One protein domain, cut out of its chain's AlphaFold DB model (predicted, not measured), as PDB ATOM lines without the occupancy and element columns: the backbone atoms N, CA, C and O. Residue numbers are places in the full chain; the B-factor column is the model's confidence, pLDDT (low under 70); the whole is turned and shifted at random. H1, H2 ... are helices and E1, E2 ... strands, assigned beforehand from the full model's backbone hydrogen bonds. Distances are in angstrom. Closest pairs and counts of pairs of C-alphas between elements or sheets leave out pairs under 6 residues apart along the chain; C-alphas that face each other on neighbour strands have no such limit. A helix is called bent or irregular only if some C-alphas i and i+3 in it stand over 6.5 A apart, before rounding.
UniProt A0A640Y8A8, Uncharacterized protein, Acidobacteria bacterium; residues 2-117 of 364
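Overview. This is residues 2 to 117 of the 364 residues of an uncharacterized protein of Acidobacteria bacterium (UniProt A0A640Y8A8). A strongly twisted, five-stranded antiparallel sheet has its helices over one face: the long helix H3 slants over the E1 and E5 end, and H1 crosses at the other end, by E2 and E3. The short helix H2 packs by E1 and H3, and residues 101 to 117, with no named element, follow H3. The printed part has 116 residues, with three named helices and five named strands in the chain order E1 H1 E2 E3 E4 E5 H2 H3; the sheet's order is E1 E5 E4 E3 E2. The class is mixed, helices and strands, in two layers, H1 and H3 on one face of the sheet. The whole is compact and rounded, with a radius of gyration of the C-alphas of 13.6 A and spans of 37 by 27 by 23 A.

Along the chain. Across the sheet, E1 is residues 3 to 8, 17.3 A long, beginning at C-alpha 3 (41.294, 36.914, 19.368). E5 is residues 63 to 69, 20.2 A; E4 is residues 53 to 58, 16.5 A; E3 is residues 44 to 46, 7.1 A; E2 is residues 33 to 37, 13.5 A. H1 is residues 14 to 25, 16.4 A, and H2 is residues 70 to 75, 8.5 A. H3, residues 86 to 100, is 22.4 A long and ends at C-alpha 100 (23.263, 40.648, 22.481); it is irregular, with C-alphas 87 and 90 7.4 A apart.

Arrangement. E2, E3, E4 and E5 form a meander, each strand the antiparallel neighbour of the one before. Within hydrogen-bond range are N 36 and O 45 of E2 and E3, 2.9 A, N 46 and O 55 of E3 and E4, 3.0 A, and N 56 and O 65 of E4 and E5, 2.8 A. The edge strand E1 is antiparallel to E5, with N 8 and O 64 at 2.8 A. From edge to edge the strands' lines turn by 95 degrees. H3 is on the sheet at a height of 9.2 A, over E1 and E5 and slantwise to the strands, at 53 degrees to E1 on the local plane; its closest C-alphas to E1 are those of Ala 93 and Phe 6, 6.5 A. H1 is on the sheet, also at a height of 9.2 A, across the strands and only just over E3, on which 3 of its C-alphas fall. The closest C-alphas of H1 and E2 are those of Ala 24 and Val 35, 6.2 A. H2, on the same face as H3, touches it at a steep tilt of 63 degrees; their closest C-alphas are those of Leu 74 and Ala 92, 6.0 A. H1 and H3 are apart. Every O i to N i+4 pair is within hydrogen-bond range in H1 and H2, and 9 of 11 in H3.

Size, cuts and confidence. The two C-alphas farthest apart are those of Asp 26 and Phe 87, 39.0 A. The printed part has no cut, and no link between named elements is long. The mean pLDDT of the printed part is 91.2; residues 108 to 111 and 113 to 114 are under 70.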
ATOM      1  N   ASP A   2      44.009  33.815  21.235       96.88
ATOM      2  CA  ASP A   2      43.935  35.228  21.630       96.88
ATOM      3  C   ASP A   2      42.605  35.856  21.200       96.88
ATOM      4  O   ASP A   2      41.681  35.947  22.003       96.88
ATOM      5  N   THR A   3      42.477  36.237  19.927       97.81
ATOM      6  CA  THR A   3      41.294  36.914  19.368       97.81
ATOM      7  C   THR A   3      40.436  35.955  18.547       97.81
ATOM      8  O   THR A   3      40.956  35.120  17.814       97.81
ATOM      9  N   VAL A   4      39.115  36.101  18.628       98.38
ATOM     10  CA  VAL A   4      38.129  35.351  17.836       98.38
ATOM     11  C   VAL A   4      37.137  36.308  17.177       98.38
ATOM     12  O   VAL A   4      36.893  37.405  17.687       98.38
ATOM     13  N   SER A   5      36.571  35.896  16.040       98.44
ATOM     14  CA  SER A   5      35.435  36.571  15.408       98.44
ATOM     15  C   SER A   5      34.310  35.589  15.128       98.44
ATOM     16  O   SER A   5      34.495  34.657  14.343       98.44
ATOM     17  N   PHE A   6      33.147  35.844  15.721       98.19
ATOM     18  CA  PHE A   6      31.920  35.075  15.517       98.19
ATOM     19  C   PHE A   6      30.940  35.858  14.655       98.19
ATOM     20  O   PHE A   6      30.916  37.088  14.736       98.19
ATOM     21  N   ALA A   7      30.132  35.168  13.853       97.38
ATOM     22  CA  ALA A   7      29.089  35.780  13.044       97.38
ATOM     23  C   ALA A   7      27.784  34.995  13.009       97.38
ATOM     24  O   ALA A   7      27.783  33.771  12.921       97.38
ATOM     25  N   TRP A   8      26.695  35.753  12.962       96.38
ATOM     26  CA  TRP A   8      25.318  35.296  12.848       96.38
ATOM     27  C   TRP A   8      24.683  35.889  11.593       96.38
ATOM     28  O   TRP A   8      25.001  37.023  11.202       96.38
ATOM     29  N   ARG A   9      23.790  35.119  10.963       94.06
ATOM     30  CA  ARG A   9      23.069  35.510   9.749       94.06
ATOM     31  C   ARG A   9      21.564  35.299   9.908       94.06
ATOM     32  O   ARG A   9      21.018  34.436   9.233       94.06
ATOM     33  N   PRO A  10      20.902  36.087  10.775       91.31
ATOM     34  CA  PRO A  10      19.473  35.957  11.054       91.31
ATOM     35  C   PRO A  10      18.646  36.360   9.818       91.31
ATOM     36  O   PRO A  10      18.163  37.486   9.695       91.31
ATOM     37  N   THR A  11      18.575  35.451   8.850       87.50
ATOM     38  CA  THR A  11      18.020  35.675   7.513       87.50
ATOM     39  C   THR A  11      16.502  35.750   7.621       87.50
ATOM     40  O   THR A  11      15.880  34.863   8.204       87.50
ATOM     41  N   GLY A  12      15.892  36.804   7.075       86.38
ATOM     42  CA  GLY A  12      14.436  36.991   7.135       86.38
ATOM     43  C   GLY A  12      13.904  37.511   8.478       86.38
ATOM     44  O   GLY A  12      12.691  37.605   8.667       86.38
ATOM     45  N   ASP A  13      14.783  37.897   9.406       90.12
ATOM     46  CA  ASP A  13      14.401  38.536  10.668       90.12
ATOM     47  C   ASP A  13      14.149  40.045  10.488       90.12
ATOM     48  O   ASP A  13      14.911  40.914  10.926       90.12
ATOM     49  N   GLU A  14      13.055  40.375   9.802       91.19
ATOM     50  CA  GLU A  14      12.714  41.759   9.454       91.19
ATOM     51  C   GLU A  14      12.558  42.677  10.673       91.19
ATOM     52  O   GLU A  14      12.841  43.877  10.591       91.19
ATOM     53  N   LEU A  15      12.123  42.140  11.817       89.62
ATOM     54  CA  LEU A  15      11.962  42.924  13.039       89.62
ATOM     55  C   LEU A  15      13.321  43.348  13.606       89.62
ATOM     56  O   LEU A  15      13.509  44.529  13.912       89.62
ATOM     57  N   LEU A  16      14.269  42.412  13.713       90.94
ATOM     58  CA  LEU A  16      15.640  42.709  14.127       90.94
ATOM     59  C   LEU A  16      16.281  43.730  13.194       90.94
ATOM     60  O   LEU A  16      16.807  44.744  13.656       90.94
ATOM     61  N   TRP A  17      16.205  43.502  11.883       92.25
ATOM     62  CA  TRP A  17      16.859  44.381  10.919       92.25
ATOM     63  C   TRP A  17      16.240  45.772  10.876       92.25
ATOM     64  O   TRP A  17      16.974  46.758  10.787       92.25
ATOM     65  N   ARG A  18      14.915  45.890  11.013       91.88
ATOM     66  CA  ARG A  18      14.245  47.189  11.163       91.88
ATOM     67  C   ARG A  18      14.737  47.935  12.402       91.88
ATOM     68  O   ARG A  18      15.031  49.122  12.303       91.88
ATOM     69  N   ARG A  19      14.873  47.251  13.542       90.12
ATOM     70  CA  ARG A  19      15.377  47.854  14.787       90.12
ATOM     71  C   ARG A  19      16.828  48.301  14.673       90.12
ATOM     72  O   ARG A  19      17.145  49.419  15.068       90.12
ATOM     73  N   LEU A  20      17.699  47.459  14.118       92.06
ATOM     74  CA  LEU A  20      19.111  47.800  13.937       92.06
ATOM     75  C   LEU A  20      19.298  48.961  12.954       92.06
ATOM     76  O   LEU A  20      20.159  49.802  13.196       92.06
ATOM     77  N   ARG A  21      18.491  49.039  11.883       93.62
ATOM     78  CA  ARG A  21      18.491  50.176  10.944       93.62
ATOM     79  C   ARG A  21      18.021  51.470  11.611       93.62
ATOM     80  O   ARG A  21      18.762  52.444  11.583       93.62
ATOM     81  N   GLY A  22      16.866  51.448  12.279       91.81
ATOM     82  CA  GLY A  22      16.357  52.627  12.989       91.81
ATOM     83  C   GLY A  22      17.335  53.118  14.058       91.81
ATOM     84  O   GLY A  22      17.709  54.282  14.076       91.81
ATOM     85  N   GLY A  23      17.874  52.206  14.874       88.88
ATOM     86  CA  GLY A  23      18.853  52.576  15.895       88.88
ATOM     87  C   GLY A  23      20.195  53.066  15.337       88.88
ATOM     88  O   GLY A  23      20.874  53.870  15.971       88.88
ATOM     89  N   ALA A  24      20.588  52.609  14.146       89.38
ATOM     90  CA  ALA A  24      21.729  53.147  13.413       89.38
ATOM     91  C   ALA A  24      21.507  54.600  12.972       89.38
ATOM     92  O   ALA A  24      22.381  55.439  13.197       89.38
ATOM     93  N   GLU A  25      20.344  54.895  12.395       91.06
ATOM     94  CA  GLU A  25      19.951  56.240  11.963       91.06
ATOM     95  C   GLU A  25      19.839  57.208  13.154       91.06
ATOM     96  O   GLU A  25      20.369  58.318  13.098       91.06
ATOM     97  N   ASP A  26      19.277  56.742  14.273       91.94
ATOM     98  CA  ASP A  26      19.118  57.507  15.520       91.94
ATOM     99  C   ASP A  26      20.422  57.632  16.339       91.94
ATOM    100  O   ASP A  26      20.489  58.305  17.377       91.94
ATOM    101  N   GLY A  27      21.484  56.931  15.929       93.06
ATOM    102  CA  GLY A  27      22.748  56.852  16.662       93.06
ATOM    103  C   GLY A  27      22.685  56.047  17.970       93.06
ATOM    104  O   GLY A  27      23.704  55.961  18.670       93.06
ATOM    105  N   HIS A  28      21.539  55.433  18.289       92.81
ATOM    106  CA  HIS A  28      21.313  54.605  19.474       92.81
ATOM    107  C   HIS A  28      20.426  53.389  19.173       92.81
ATOM    108  O   HIS A  28      19.302  53.537  18.711       92.81
ATOM    109  N   ILE A  29      20.856  52.186  19.559       86.88
ATOM    110  CA  ILE A  29      19.992  50.997  19.563       86.88
ATOM    111  C   ILE A  29      19.292  50.876  20.919       86.88
ATOM    112  O   ILE A  29      19.934  50.952  21.973       86.88
ATOM    113  N   CYS A  30      17.968  50.693  20.884       81.38
ATOM    114  CA  CYS A  30      17.100  50.598  22.065       81.38
ATOM    115  C   CYS A  30      17.243  51.791  23.031       81.38
ATOM    116  O   CYS A  30      17.040  51.635  24.229       81.38
ATOM    117  N   GLY A  31      17.658  52.966  22.536       79.75
ATOM    118  CA  GLY A  31      17.890  54.168  23.349       79.75
ATOM    119  C   GLY A  31      19.067  54.087  24.334       79.75
ATOM    120  O   GLY A  31      19.324  55.052  25.047       79.75
ATOM    121  N   ILE A  32      19.793  52.965  24.381       84.25
ATOM    122  CA  ILE A  32      20.846  52.700  25.376       84.25
ATOM    123  C   ILE A  32      22.216  52.620  24.702       84.25
ATOM    124  O   ILE A  32      23.199  53.189  25.181       84.25
ATOM    125  N   TRP A  33      22.302  51.914  23.576       88.50
ATOM    126  CA  TRP A  33      23.582  51.538  22.989       88.50
ATOM    127  C   TRP A  33      23.982  52.486  21.874       88.50
ATOM    128  O   TRP A  33      23.415  52.447  20.786       88.50
ATOM    129  N   GLN A  34      24.998  53.309  22.124       92.94
ATOM    130  CA  GLN A  34      25.520  54.213  21.104       92.94
ATOM    131  C   GLN A  34      26.165  53.450  19.950       92.94
ATOM    132  O   GLN A  34      26.995  52.556  20.158       92.94
ATOM    133  N   VAL A  35      25.865  53.887  18.731       94.75
ATOM    134  CA  VAL A  35      26.407  53.311  17.499       94.75
ATOM    135  C   VAL A  35      27.159  54.340  16.672       94.75
ATOM    136  O   VAL A  35      27.059  55.551  16.875       94.75
ATOM    137  N   ARG A  36      28.013  53.846  15.778       95.12
ATOM    138  CA  ARG A  36      28.747  54.657  14.803       95.12
ATOM    139  C   ARG A  36      28.984  53.870  13.512       95.12
ATOM    140  O   ARG A  36      28.998  52.638  13.567       95.12
ATOM    141  N   PRO A  37      29.260  54.547  12.385       95.62
ATOM    142  CA  PRO A  37      29.694  53.878  11.165       95.62
ATOM    143  C   PRO A  37      30.951  53.024  11.396       95.62
ATOM    144  O   PRO A  37      31.890  53.453  12.071       95.62
ATOM    145  N   ALA A  38      30.988  51.824  10.815       91.75
ATOM    146  CA  ALA A  38      32.092  50.864  10.953       91.75
ATOM    147  C   ALA A  38      33.253  51.103   9.962       91.75
ATOM    148  O   ALA A  38      34.189  50.307   9.903       91.75
ATOM    149  N   GLY A  39      33.195  52.176   9.163       89.12
ATOM    150  CA  GLY A  39      34.187  52.492   8.125       89.12
ATOM    151  C   GLY A  39      34.008  51.716   6.814       89.12
ATOM    152  O   GLY A  39      34.790  51.899   5.885       89.12
ATOM    153  N   VAL A  40      32.973  50.880   6.724       89.25
ATOM    154  CA  VAL A  40      32.524  50.208   5.499       89.25
ATOM    155  C   VAL A  40      31.105  50.708   5.194       89.25
ATOM    156  O   VAL A  40      30.322  50.830   6.139       89.25
ATOM    157  N   PRO A  41      30.759  51.018   3.928       92.62
ATOM    158  CA  PRO A  41      29.405  51.443   3.567       92.62
ATOM    159  C   PRO A  41      28.336  50.470   4.086       92.62
ATOM    160  O   PRO A  41      28.535  49.258   4.030       92.62
ATOM    161  N   GLY A  42      27.252  51.006   4.656       91.56
ATOM    162  CA  GLY A  42      26.156  50.218   5.245       91.56
ATOM    163  C   GLY A  42      26.497  49.487   6.556       91.56
ATOM    164  O   GLY A  42      25.632  48.833   7.138       91.56
ATOM    165  N   GLY A  43      27.742  49.583   7.035       95.25
ATOM    166  CA  GLY A  43      28.218  48.919   8.244       95.25
ATOM    167  C   GLY A  43      28.196  49.820   9.472       95.25
ATOM    168  O   GLY A  43      28.651  50.966   9.439       95.25
ATOM    169  N   TRP A  44      27.766  49.256  10.593       96.62
ATOM    170  CA  TRP A  44      27.663  49.944  11.876       96.62
ATOM    171  C   TRP A  44      28.346  49.143  12.980       96.62
ATOM    172  O   TRP A  44      28.504  47.925  12.881       96.62
ATOM    173  N   MET A  45      28.777  49.830  14.035       97.00
ATOM    174  CA  MET A  45      29.357  49.199  15.216       97.00
ATOM    175  C   MET A  45      28.883  49.861  16.508       97.00
ATOM    176  O   MET A  45      28.670  51.076  16.547       97.00
ATOM    177  N   LEU A  46      28.794  49.074  17.582       96.25
ATOM    178  CA  LEU A  46      28.615  49.617  18.930       96.25
ATOM    179  C   LEU A  46      29.865  50.423  19.327       96.25
ATOM    180  O   LEU A  46      30.996  49.993  19.082       96.25
ATOM    181  N   LYS A  47      29.687  51.596  19.948       95.69
ATOM    182  CA  LYS A  47      30.818  52.404  20.445       95.69
ATOM    183  C   LYS A  47      31.500  51.757  21.650       95.69
ATOM    184  O   LYS A  47      32.720  51.843  21.780       95.69
ATOM    185  N   SER A  48      30.720  51.122  22.519       94.88
ATOM    186  CA  SER A  48      31.198  50.360  23.670       94.88
ATOM    187  C   SER A  48      31.284  48.873  23.346       94.88
ATOM    188  O   SER A  48      30.565  48.353  22.494       94.88
ATOM    189  N   LYS A  49      32.158  48.169  24.064       95.88
ATOM    190  CA  LYS A  49      32.211  46.709  24.006       95.88
ATOM    191  C   LYS A  49      31.073  46.105  24.828       95.88
ATOM    192  O   LYS A  49      30.756  46.615  25.898       95.88
ATOM    193  N   LEU A  50      30.530  44.993  24.350       95.62
ATOM    194  CA  LEU A  50      29.510  44.184  25.020       95.62
ATOM    195  C   LEU A  50      30.039  42.751  25.125       95.62
ATOM    196  O   LEU A  50      30.543  42.211  24.140       95.62
ATOM    197  N   GLY A  51      30.005  42.161  26.323       95.50
ATOM    198  CA  GLY A  51      30.583  40.828  26.558       95.50
ATOM    199  C   GLY A  51      32.082  40.749  26.255       95.50
ATOM    200  O   GLY A  51      32.567  39.763  25.720       95.50
ATOM    201  N   ALA A  52      32.817  41.833  26.514       97.31
ATOM    202  CA  ALA A  52      34.224  41.999  26.147       97.31
ATOM    203  C   ALA A  52      34.552  41.958  24.633       97.31
ATOM    204  O   ALA A  52      35.731  41.987  24.258       97.31
ATOM    205  N   ALA A  53      33.538  41.990  23.763       97.94
ATOM    206  CA  ALA A  53      33.682  42.008  22.312       97.94
ATOM    207  C   ALA A  53      33.218  43.339  21.698       97.94
ATOM    208  O   ALA A  53      32.334  44.028  22.214       97.94
ATOM    209  N   SER A  54      33.836  43.711  20.582       97.56
ATOM    210  CA  SER A  54      33.346  44.765  19.695       97.56
ATOM    211  C   SER A  54      32.290  44.168  18.769       97.56
ATOM    212  O   SER A  54      32.555  43.143  18.147       97.56
ATOM    213  N   TRP A  55      31.130  44.810  18.657       97.56
ATOM    214  CA  TRP A  55      30.005  44.322  17.856       97.56
ATOM    215  C   TRP A  55      29.791  45.164  16.612       97.56
ATOM    216  O   TRP A  55      29.878  46.392  16.663       97.56
ATOM    217  N   PHE A  56      29.479  44.481  15.519       96.81
ATOM    218  CA  PHE A  56      29.281  45.042  14.196       96.81
ATOM    219  C   PHE A  56      28.022  44.451  13.574       96.81
ATOM    220  O   PHE A  56      27.731  43.267  13.749       96.81
ATOM    221  N   PHE A  57      27.303  45.257  12.805       95.31
ATOM    222  CA  PHE A  57      26.125  44.810  12.077       95.31
ATOM    223  C   PHE A  57      26.044  45.489  10.710       95.31
ATOM    224  O   PHE A  57      26.397  46.657  10.546       95.31
ATOM    225  N   TYR A  58      25.623  44.707   9.721       95.50
ATOM    226  CA  TYR A  58      25.542  45.062   8.307       95.50
ATOM    227  C   TYR A  58      24.157  44.653   7.801       95.50
ATOM    228  O   TYR A  58      24.005  43.531   7.304       95.50
ATOM    229  N   PRO A  59      23.142  45.522   7.958       92.31
ATOM    230  CA  PRO A  59      21.760  45.177   7.637       92.31
ATOM    231  C   PRO A  59      21.547  44.746   6.183       92.31
ATOM    232  O   PRO A  59      20.795  43.818   5.931       92.31
ATOM    233  N   GLU A  60      22.253  45.356   5.228       90.88
ATOM    234  CA  GLU A  60      22.171  45.008   3.796       90.88
ATOM    235  C   GLU A  60      22.711  43.608   3.462       90.88
ATOM    236  O   GLU A  60      22.464  43.070   2.386       90.88
ATOM    237  N   HIS A  61      23.490  43.016   4.369       93.06
ATOM    238  CA  HIS A  61      24.102  41.697   4.200       93.06
ATOM    239  C   HIS A  61      23.595  40.673   5.211       93.06
ATOM    240  O   HIS A  61      24.223  39.613   5.347       93.06
ATOM    241  N   GLU A  62      22.550  41.045   5.953       93.56
ATOM    242  CA  GLU A  62      21.986  40.303   7.073       93.56
ATOM    243  C   GLU A  62      23.082  39.661   7.938       93.56
ATOM    244  O   GLU A  62      23.128  38.453   8.157       93.56
ATOM    245  N   LEU A  63      24.061  40.471   8.348       95.06
ATOM    246  CA  LEU A  63      25.235  40.001   9.074       95.06
ATOM    247  C   LEU A  63      25.402  40.756  10.385       95.06
ATOM    248  O   LEU A  63      25.604  41.970  10.385       95.06
ATOM    249  N   ILE A  64      25.425  40.009  11.483       96.12
ATOM    250  CA  ILE A  64      25.922  40.473  12.777       96.12
ATOM    251  C   ILE A  64      27.220  39.727  13.040       96.12
ATOM    252  O   ILE A  64      27.293  38.514  12.858       96.12
ATOM    253  N   TYR A  65      28.267  40.425  13.457       97.19
ATOM    254  CA  TYR A  65      29.472  39.761  13.929       97.19
ATOM    255  C   TYR A  65      30.081  40.504  15.101       97.19
ATOM    256  O   TYR A  65      29.897  41.708  15.273       97.19
ATOM    257  N   CYS A  66      30.859  39.784  15.894       97.75
ATOM    258  CA  CYS A  66      31.650  40.380  16.951       97.75
ATOM    259  C   CYS A  66      33.116  39.958  16.838       97.75
ATOM    260  O   CYS A  66      33.452  38.971  16.179       97.75
ATOM    261  N   GLU A  67      33.998  40.749  17.443       98.25
ATOM    262  CA  GLU A  67      35.421  40.444  17.580       98.25
ATOM    263  C   GLU A  67      35.886  40.747  19.003       98.25
ATOM    264  O   GLU A  67      35.664  41.842  19.527       98.25
ATOM    265  N   GLY A  68      36.561  39.794  19.637       98.06
ATOM    266  CA  GLY A  68      37.029  39.951  21.009       98.06
ATOM    267  C   GLY A  68      38.098  38.938  21.375       98.06
ATOM    268  O   GLY A  68      38.345  37.976  20.651       98.06
ATOM    269  N   ARG A  69      38.759  39.172  22.510       97.88
ATOM    270  CA  ARG A  69      39.731  38.215  23.042       97.88
ATOM    271  C   ARG A  69      38.994  37.115  23.772       97.88
ATOM    272  O   ARG A  69      38.199  37.419  24.657       97.88
ATOM    273  N   LEU A  70      39.268  35.864  23.431       98.12
ATOM    274  CA  LEU A  70      38.508  34.736  23.954       98.12
ATOM    275  C   LEU A  70      38.596  34.642  25.480       98.12
ATOM    276  O   LEU A  70      37.573  34.468  26.130       98.12
ATOM    277  N   GLY A  71      39.790  34.830  26.058       97.00
ATOM    278  CA  GLY A  71      39.962  34.863  27.515       97.00
ATOM    279  C   GLY A  71      39.107  35.946  28.184       97.00
ATOM    280  O   GLY A  71      38.417  35.672  29.161       97.00
ATOM    281  N   ALA A  72      39.061  37.147  27.598       97.81
ATOM    282  CA  ALA A  72      38.247  38.260  28.091       97.81
ATOM    283  C   ALA A  72      36.738  38.002  27.975       97.81
ATOM    284  O   ALA A  72      35.997  38.340  28.896       97.81
ATOM    285  N   ILE A  73      36.294  37.391  26.870       98.19
ATOM    286  CA  ILE A  73      34.893  36.996  26.656       98.19
ATOM    287  C   ILE A  73      34.471  35.983  27.723       98.19
ATOM    288  O   ILE A  73      33.485  36.197  28.420       98.19
ATOM    289  N   LEU A  74      35.257  34.918  27.906       97.44
ATOM    290  CA  LEU A  74      34.964  33.863  28.878       97.44
ATOM    291  C   LEU A  74      35.009  34.368  30.326       97.44
ATOM    292  O   LEU A  74      34.225  33.926  31.160       97.44
ATOM    293  N   ALA A  75      35.917  35.297  30.637       96.75
ATOM    294  CA  ALA A  75      36.043  35.877  31.971       96.75
ATOM    295  C   ALA A  75      35.028  36.998  32.263       96.75
ATOM    296  O   ALA A  75      34.909  37.411  33.422       96.75
ATOM    297  N   GLY A  76      34.361  37.529  31.230       96.44
ATOM    298  CA  GLY A  76      33.547  38.741  31.320       96.44
ATOM    299  C   GLY A  76      34.346  39.983  31.737       96.44
ATOM    300  O   GLY A  76      33.785  40.897  32.336       96.44
ATOM    301  N   ASP A  77      35.658  40.022  31.477       97.12
ATOM    302  CA  ASP A  77      36.553  41.102  31.913       97.12
ATOM    303  C   ASP A  77      37.419  41.593  30.752       97.12
ATOM    304  O   ASP A  77      38.305  40.896  30.258       97.12
ATOM    305  N   LEU A  78      37.204  42.848  30.347       95.75
ATOM    306  CA  LEU A  78      37.974  43.511  29.294       95.75
ATOM    307  C   LEU A  78      39.472  43.601  29.586       95.75
ATOM    308  O   LEU A  78      40.245  43.792  28.645       95.75
ATOM    309  N   ARG A  79      39.870  43.485  30.853       95.62
ATOM    310  CA  ARG A  79      41.260  43.520  31.310       95.62
ATOM    311  C   ARG A  79      41.874  42.129  31.423       95.62
ATOM    312  O   ARG A  79      43.029  42.028  31.817       95.62
ATOM    313  N   ASP A  80      41.154  41.063  31.072       95.31
ATOM    314  CA  ASP A  80      41.775  39.747  30.987       95.31
ATOM    315  C   ASP A  80      42.618  39.648  29.706       95.31
ATOM    316  O   ASP A  80      42.115  39.798  28.589       95.31
ATOM    317  N   PHE A  81      43.930  39.458  29.869       94.81
ATOM    318  CA  PHE A  81      44.889  39.291  28.774       94.81
ATOM    319  C   PHE A  81      45.316  37.842  28.536       94.81
ATOM    320  O   PHE A  81      46.138  37.603  27.641       94.81
ATOM    321  N   SER A  82      44.733  36.891  29.270       94.56
ATOM    322  CA  SER A  82      45.025  35.474  29.109       94.56
ATOM    323  C   SER A  82      44.565  34.958  27.749       94.56
ATOM    324  O   SER A  82      43.616  35.455  27.133       94.56
ATOM    325  N   LEU A  83      45.233  33.907  27.288       95.69
ATOM    326  CA  LEU A  83      44.733  33.106  26.182       95.69
ATOM    327  C   LEU A  83      43.486  32.333  26.639       95.69
ATOM    328  O   LEU A  83      43.416  31.858  27.771       95.69
ATOM    329  N   GLY A  84      42.493  32.222  25.759       95.75
ATOM    330  CA  GLY A  84      41.329  31.365  25.959       95.75
ATOM    331  C   GLY A  84      41.572  29.943  25.428       95.75
ATOM    332  O   GLY A  84      42.290  29.789  24.428       95.75
ATOM    333  N   PRO A  85      40.991  28.909  26.059       94.62
ATOM    334  CA  PRO A  85      41.117  27.523  25.613       94.62
ATOM    335  C   PRO A  85      40.369  27.267  24.298       94.62
ATOM    336  O   PRO A  85      39.318  27.860  24.054       94.62
ATOM    337  N   PHE A  86      40.900  26.366  23.462       93.81
ATOM    338  CA  PHE A  86      40.345  26.106  22.127       93.81
ATOM    339  C   PHE A  86      38.907  25.566  22.163       93.81
ATOM    340  O   PHE A  86      38.026  26.074  21.474       93.81
ATOM    341  N   PHE A  87      38.650  24.617  23.063       94.44
ATOM    342  CA  PHE A  87      37.353  23.955  23.226       94.44
ATOM    343  C   PHE A  87      36.207  24.894  23.655       94.44
ATOM    344  O   PHE A  87      35.044  24.512  23.599       94.44
ATOM    345  N   ALA A  88      36.504  26.120  24.099       96.62
ATOM    346  CA  ALA A  88      35.502  27.050  24.621       96.62
ATOM    347  C   ALA A  88      34.901  27.992  23.561       96.62
ATOM    348  O   ALA A  88      34.171  28.915  23.920       96.62
ATOM    349  N   LEU A  89      35.187  27.787  22.267       97.19
ATOM    350  CA  LEU A  89      34.624  28.599  21.176       97.19
ATOM    351  C   LEU A  89      33.094  28.591  21.164       97.19
ATOM    352  O   LEU A  89      32.494  29.660  21.092       97.19
ATOM    353  N   GLY A  90      32.474  27.408  21.264       95.75
ATOM    354  CA  GLY A  90      31.013  27.271  21.272       95.75
ATOM    355  C   GLY A  90      30.370  28.006  22.451       95.75
ATOM    356  O   GLY A  90      29.480  28.827  22.254       95.75
ATOM    357  N   ILE A  91      30.902  27.802  23.662       95.75
ATOM    358  CA  ILE A  91      30.432  28.475  24.887       95.75
ATOM    359  C   ILE A  91      30.576  29.999  24.768       95.75
ATOM    360  O   ILE A  91      29.657  30.741  25.101       95.75
ATOM    361  N   ALA A  92      31.716  30.486  24.269       97.06
ATOM    362  CA  ALA A  92      31.933  31.918  24.087       97.06
ATOM    363  C   ALA A  92      30.949  32.533  23.082       97.06
ATOM    364  O   ALA A  92      30.445  33.630  23.321       97.06
ATOM    365  N   ALA A  93      30.672  31.839  21.976       96.50
ATOM    366  CA  ALA A  93      29.696  32.278  20.988       96.50
ATOM    367  C   ALA A  93      28.275  32.332  21.569       96.50
ATOM    368  O   ALA A  93      27.583  33.328  21.361       96.50
ATOM    369  N   LEU A  94      27.867  31.312  22.332       93.75
ATOM    370  CA  LEU A  94      26.560  31.266  22.990       93.75
ATOM    371  C   LEU A  94      26.387  32.427  23.980       93.75
ATOM    372  O   LEU A  94      25.461  33.220  23.830       93.75
ATOM    373  N   ASN A  95      27.339  32.606  24.903       93.38
ATOM    374  CA  ASN A  95      27.300  33.694  25.890       93.38
ATOM    375  C   ASN A  95      27.198  35.076  25.222       93.38
ATOM    376  O   ASN A  95      26.533  35.980  25.721       93.38
ATOM    377  N   LEU A  96      27.880  35.270  24.090       95.06
ATOM    378  CA  LEU A  96      27.817  36.522  23.340       95.06
ATOM    379  C   LEU A  96      26.457  36.726  22.667       95.06
ATOM    380  O   LEU A  96      25.959  37.852  22.673       95.06
ATOM    381  N   ALA A  97      25.853  35.672  22.115       93.44
ATOM    382  CA  ALA A  97      24.515  35.744  21.534       93.44
ATOM    383  C   ALA A  97      23.460  36.108  22.595       93.44
ATOM    384  O   ALA A  97      22.659  37.014  22.360       93.44
ATOM    385  N   GLU A  98      23.519  35.486  23.776       90.88
ATOM    386  CA  GLU A  98      22.642  35.797  24.916       90.88
ATOM    387  C   GLU A  98      22.797  37.253  25.373       90.88
ATOM    388  O   GLU A  98      21.811  37.965  25.561       90.88
ATOM    389  N   LEU A  99      24.038  37.746  25.484       91.62
ATOM    390  CA  LEU A  99      24.306  39.137  25.862       91.62
ATOM    391  C   LEU A  99      23.814  40.153  24.825       91.62
ATOM    392  O   LEU A  99      23.523  41.295  25.185       91.62
ATOM    393  N   PHE A 100      23.743  39.774  23.549       91.75
ATOM    394  CA  PHE A 100      23.263  40.648  22.481       91.75
ATOM    395  C   PHE A 100      21.736  40.641  22.335       91.75
ATOM    396  O   PHE A 100      21.185  41.613  21.819       91.75
ATOM    397  N   ALA A 101      21.030  39.612  22.813       88.75
ATOM    398  CA  ALA A 101      19.574  39.514  22.678       88.75
ATOM    399  C   ALA A 101      18.814  40.761  23.197       88.75
ATOM    400  O   ALA A 101      17.992  41.300  22.448       88.75
ATOM    401  N   PRO A 102      19.156  41.358  24.361       85.44
ATOM    402  CA  PRO A 102      18.526  42.605  24.802       85.44
ATOM    403  C   PRO A 102      18.798  43.798  23.872       85.44
ATOM    404  O   PRO A 102      17.948  44.671  23.724       85.44
ATOM    405  N   VAL A 103      19.961  43.838  23.206       85.31
ATOM    406  CA  VAL A 103      20.292  44.868  22.199       85.31
ATOM    407  C   VAL A 103      19.412  44.717  20.960       85.31
ATOM    408  O   VAL A 103      19.021  45.703  20.347       85.31
ATOM    409  N   ALA A 104      19.052  43.484  20.613       82.75
ATOM    410  CA  ALA A 104      18.075  43.182  19.574       82.75
ATOM    411  C   ALA A 104      16.613  43.447  20.007       82.75
ATOM    412  O   ALA A 104      15.692  43.325  19.190       82.75
ATOM    413  N   GLY A 105      16.378  43.822  21.274       80.69
ATOM    414  CA  GLY A 105      15.050  43.950  21.882       80.69
ATOM    415  C   GLY A 105      14.308  42.613  21.971       80.69
ATOM    416  O   GLY A 105      13.089  42.574  21.790       80.69
ATOM    417  N   ARG A 106      15.058  41.524  22.129       78.75
ATOM    418  CA  ARG A 106      14.566  40.152  22.239       78.75
ATOM    419  C   ARG A 106      14.733  39.667  23.671       78.75
ATOM    420  O   ARG A 106      15.631  40.137  24.377       78.75
ATOM    421  N   ASP A 107      13.902  38.712  24.065       70.88
ATOM    422  CA  ASP A 107      14.146  37.966  25.292       70.88
ATOM    423  C   ASP A 107      15.400  37.100  25.115       70.88
ATOM    424  O   ASP A 107      15.754  36.702  24.002       70.88
ATOM    425  N   ALA A 108      16.123  36.847  26.209       60.28
ATOM    426  CA  ALA A 108      17.390  36.112  26.158       60.28
ATOM    427  C   ALA A 108      17.228  34.710  25.539       60.28
ATOM    428  O   ALA A 108      18.135  34.236  24.857       60.28
ATOM    429  N   GLU A 109      16.055  34.096  25.724       59.66
ATOM    430  CA  GLU A 109      15.696  32.781  25.180       59.66
ATOM    431  C   GLU A 109      15.557  32.782  23.645       59.66
ATOM    432  O   GLU A 109      15.785  31.754  23.012       59.66
ATOM    433  N   ASP A 110      15.276  33.938  23.031       60.41
ATOM    434  CA  ASP A 110      15.102  34.068  21.578       60.41
ATOM    435  C   ASP A 110      16.421  34.316  20.821       60.41
ATOM    436  O   ASP A 110      16.459  34.205  19.587       60.41
ATOM    437  N   GLY A 111      17.501  34.665  21.541       59.78
ATOM    438  CA  GLY A 111      18.855  34.879  21.015       59.78
ATOM    439  C   GLY A 111      18.952  35.805  19.789       59.78
ATOM    440  O   GLY A 111      18.037  36.553  19.444       59.78
ATOM    441  N   ILE A 112      20.078  35.741  19.069       70.06
ATOM    442  CA  ILE A 112      20.138  36.173  17.661       70.06
ATOM    443  C   ILE A 112      19.583  35.000  16.836       70.06
ATOM    444  O   ILE A 112      20.356  34.178  16.364       70.06
ATOM    445  N   THR A 113      18.250  34.862  16.811       57.47
ATOM    446  CA  THR A 113      17.439  33.835  16.113       57.47
ATOM    447  C   THR A 113      18.160  32.533  15.748       57.47
ATOM    448  O   THR A 113      18.760  32.471  14.679       57.47
ATOM    449  N   GLY A 114      18.026  31.485  16.569       64.94
ATOM    450  CA  GLY A 114      18.059  30.057  16.181       64.94
ATOM    451  C   GLY A 114      19.278  29.474  15.440       64.94
ATOM    452  O   GLY A 114      19.382  28.254  15.335       64.94
ATOM    453  N   GLU A 115      20.199  30.289  14.934       80.31
ATOM    454  CA  GLU A 115      21.318  29.872  14.105       80.31
ATOM    455  C   GLU A 115      22.618  29.887  14.916       80.31
ATOM    456  O   GLU A 115      22.952  30.887  15.565       80.31
ATOM    457  N   PRO A 116      23.402  28.799  14.868       90.88
ATOM    458  CA  PRO A 116      24.687  28.750  15.539       90.88
ATOM    459  C   PRO A 116      25.664  29.755  14.919       90.88
ATOM    460  O   PRO A 116      25.759  29.904  13.699       90.88
ATOM    461  N   ALA A 117      26.450  30.418  15.769       95.81
ATOM    462  CA  ALA A 117      27.458  31.358  15.297       95.81
ATOM    463  C   ALA A 117      28.523  30.639  14.460       95.81
ATOM    464  O   ALA A 117      29.106  29.640  14.890       95.81
TER     465      ALA A 117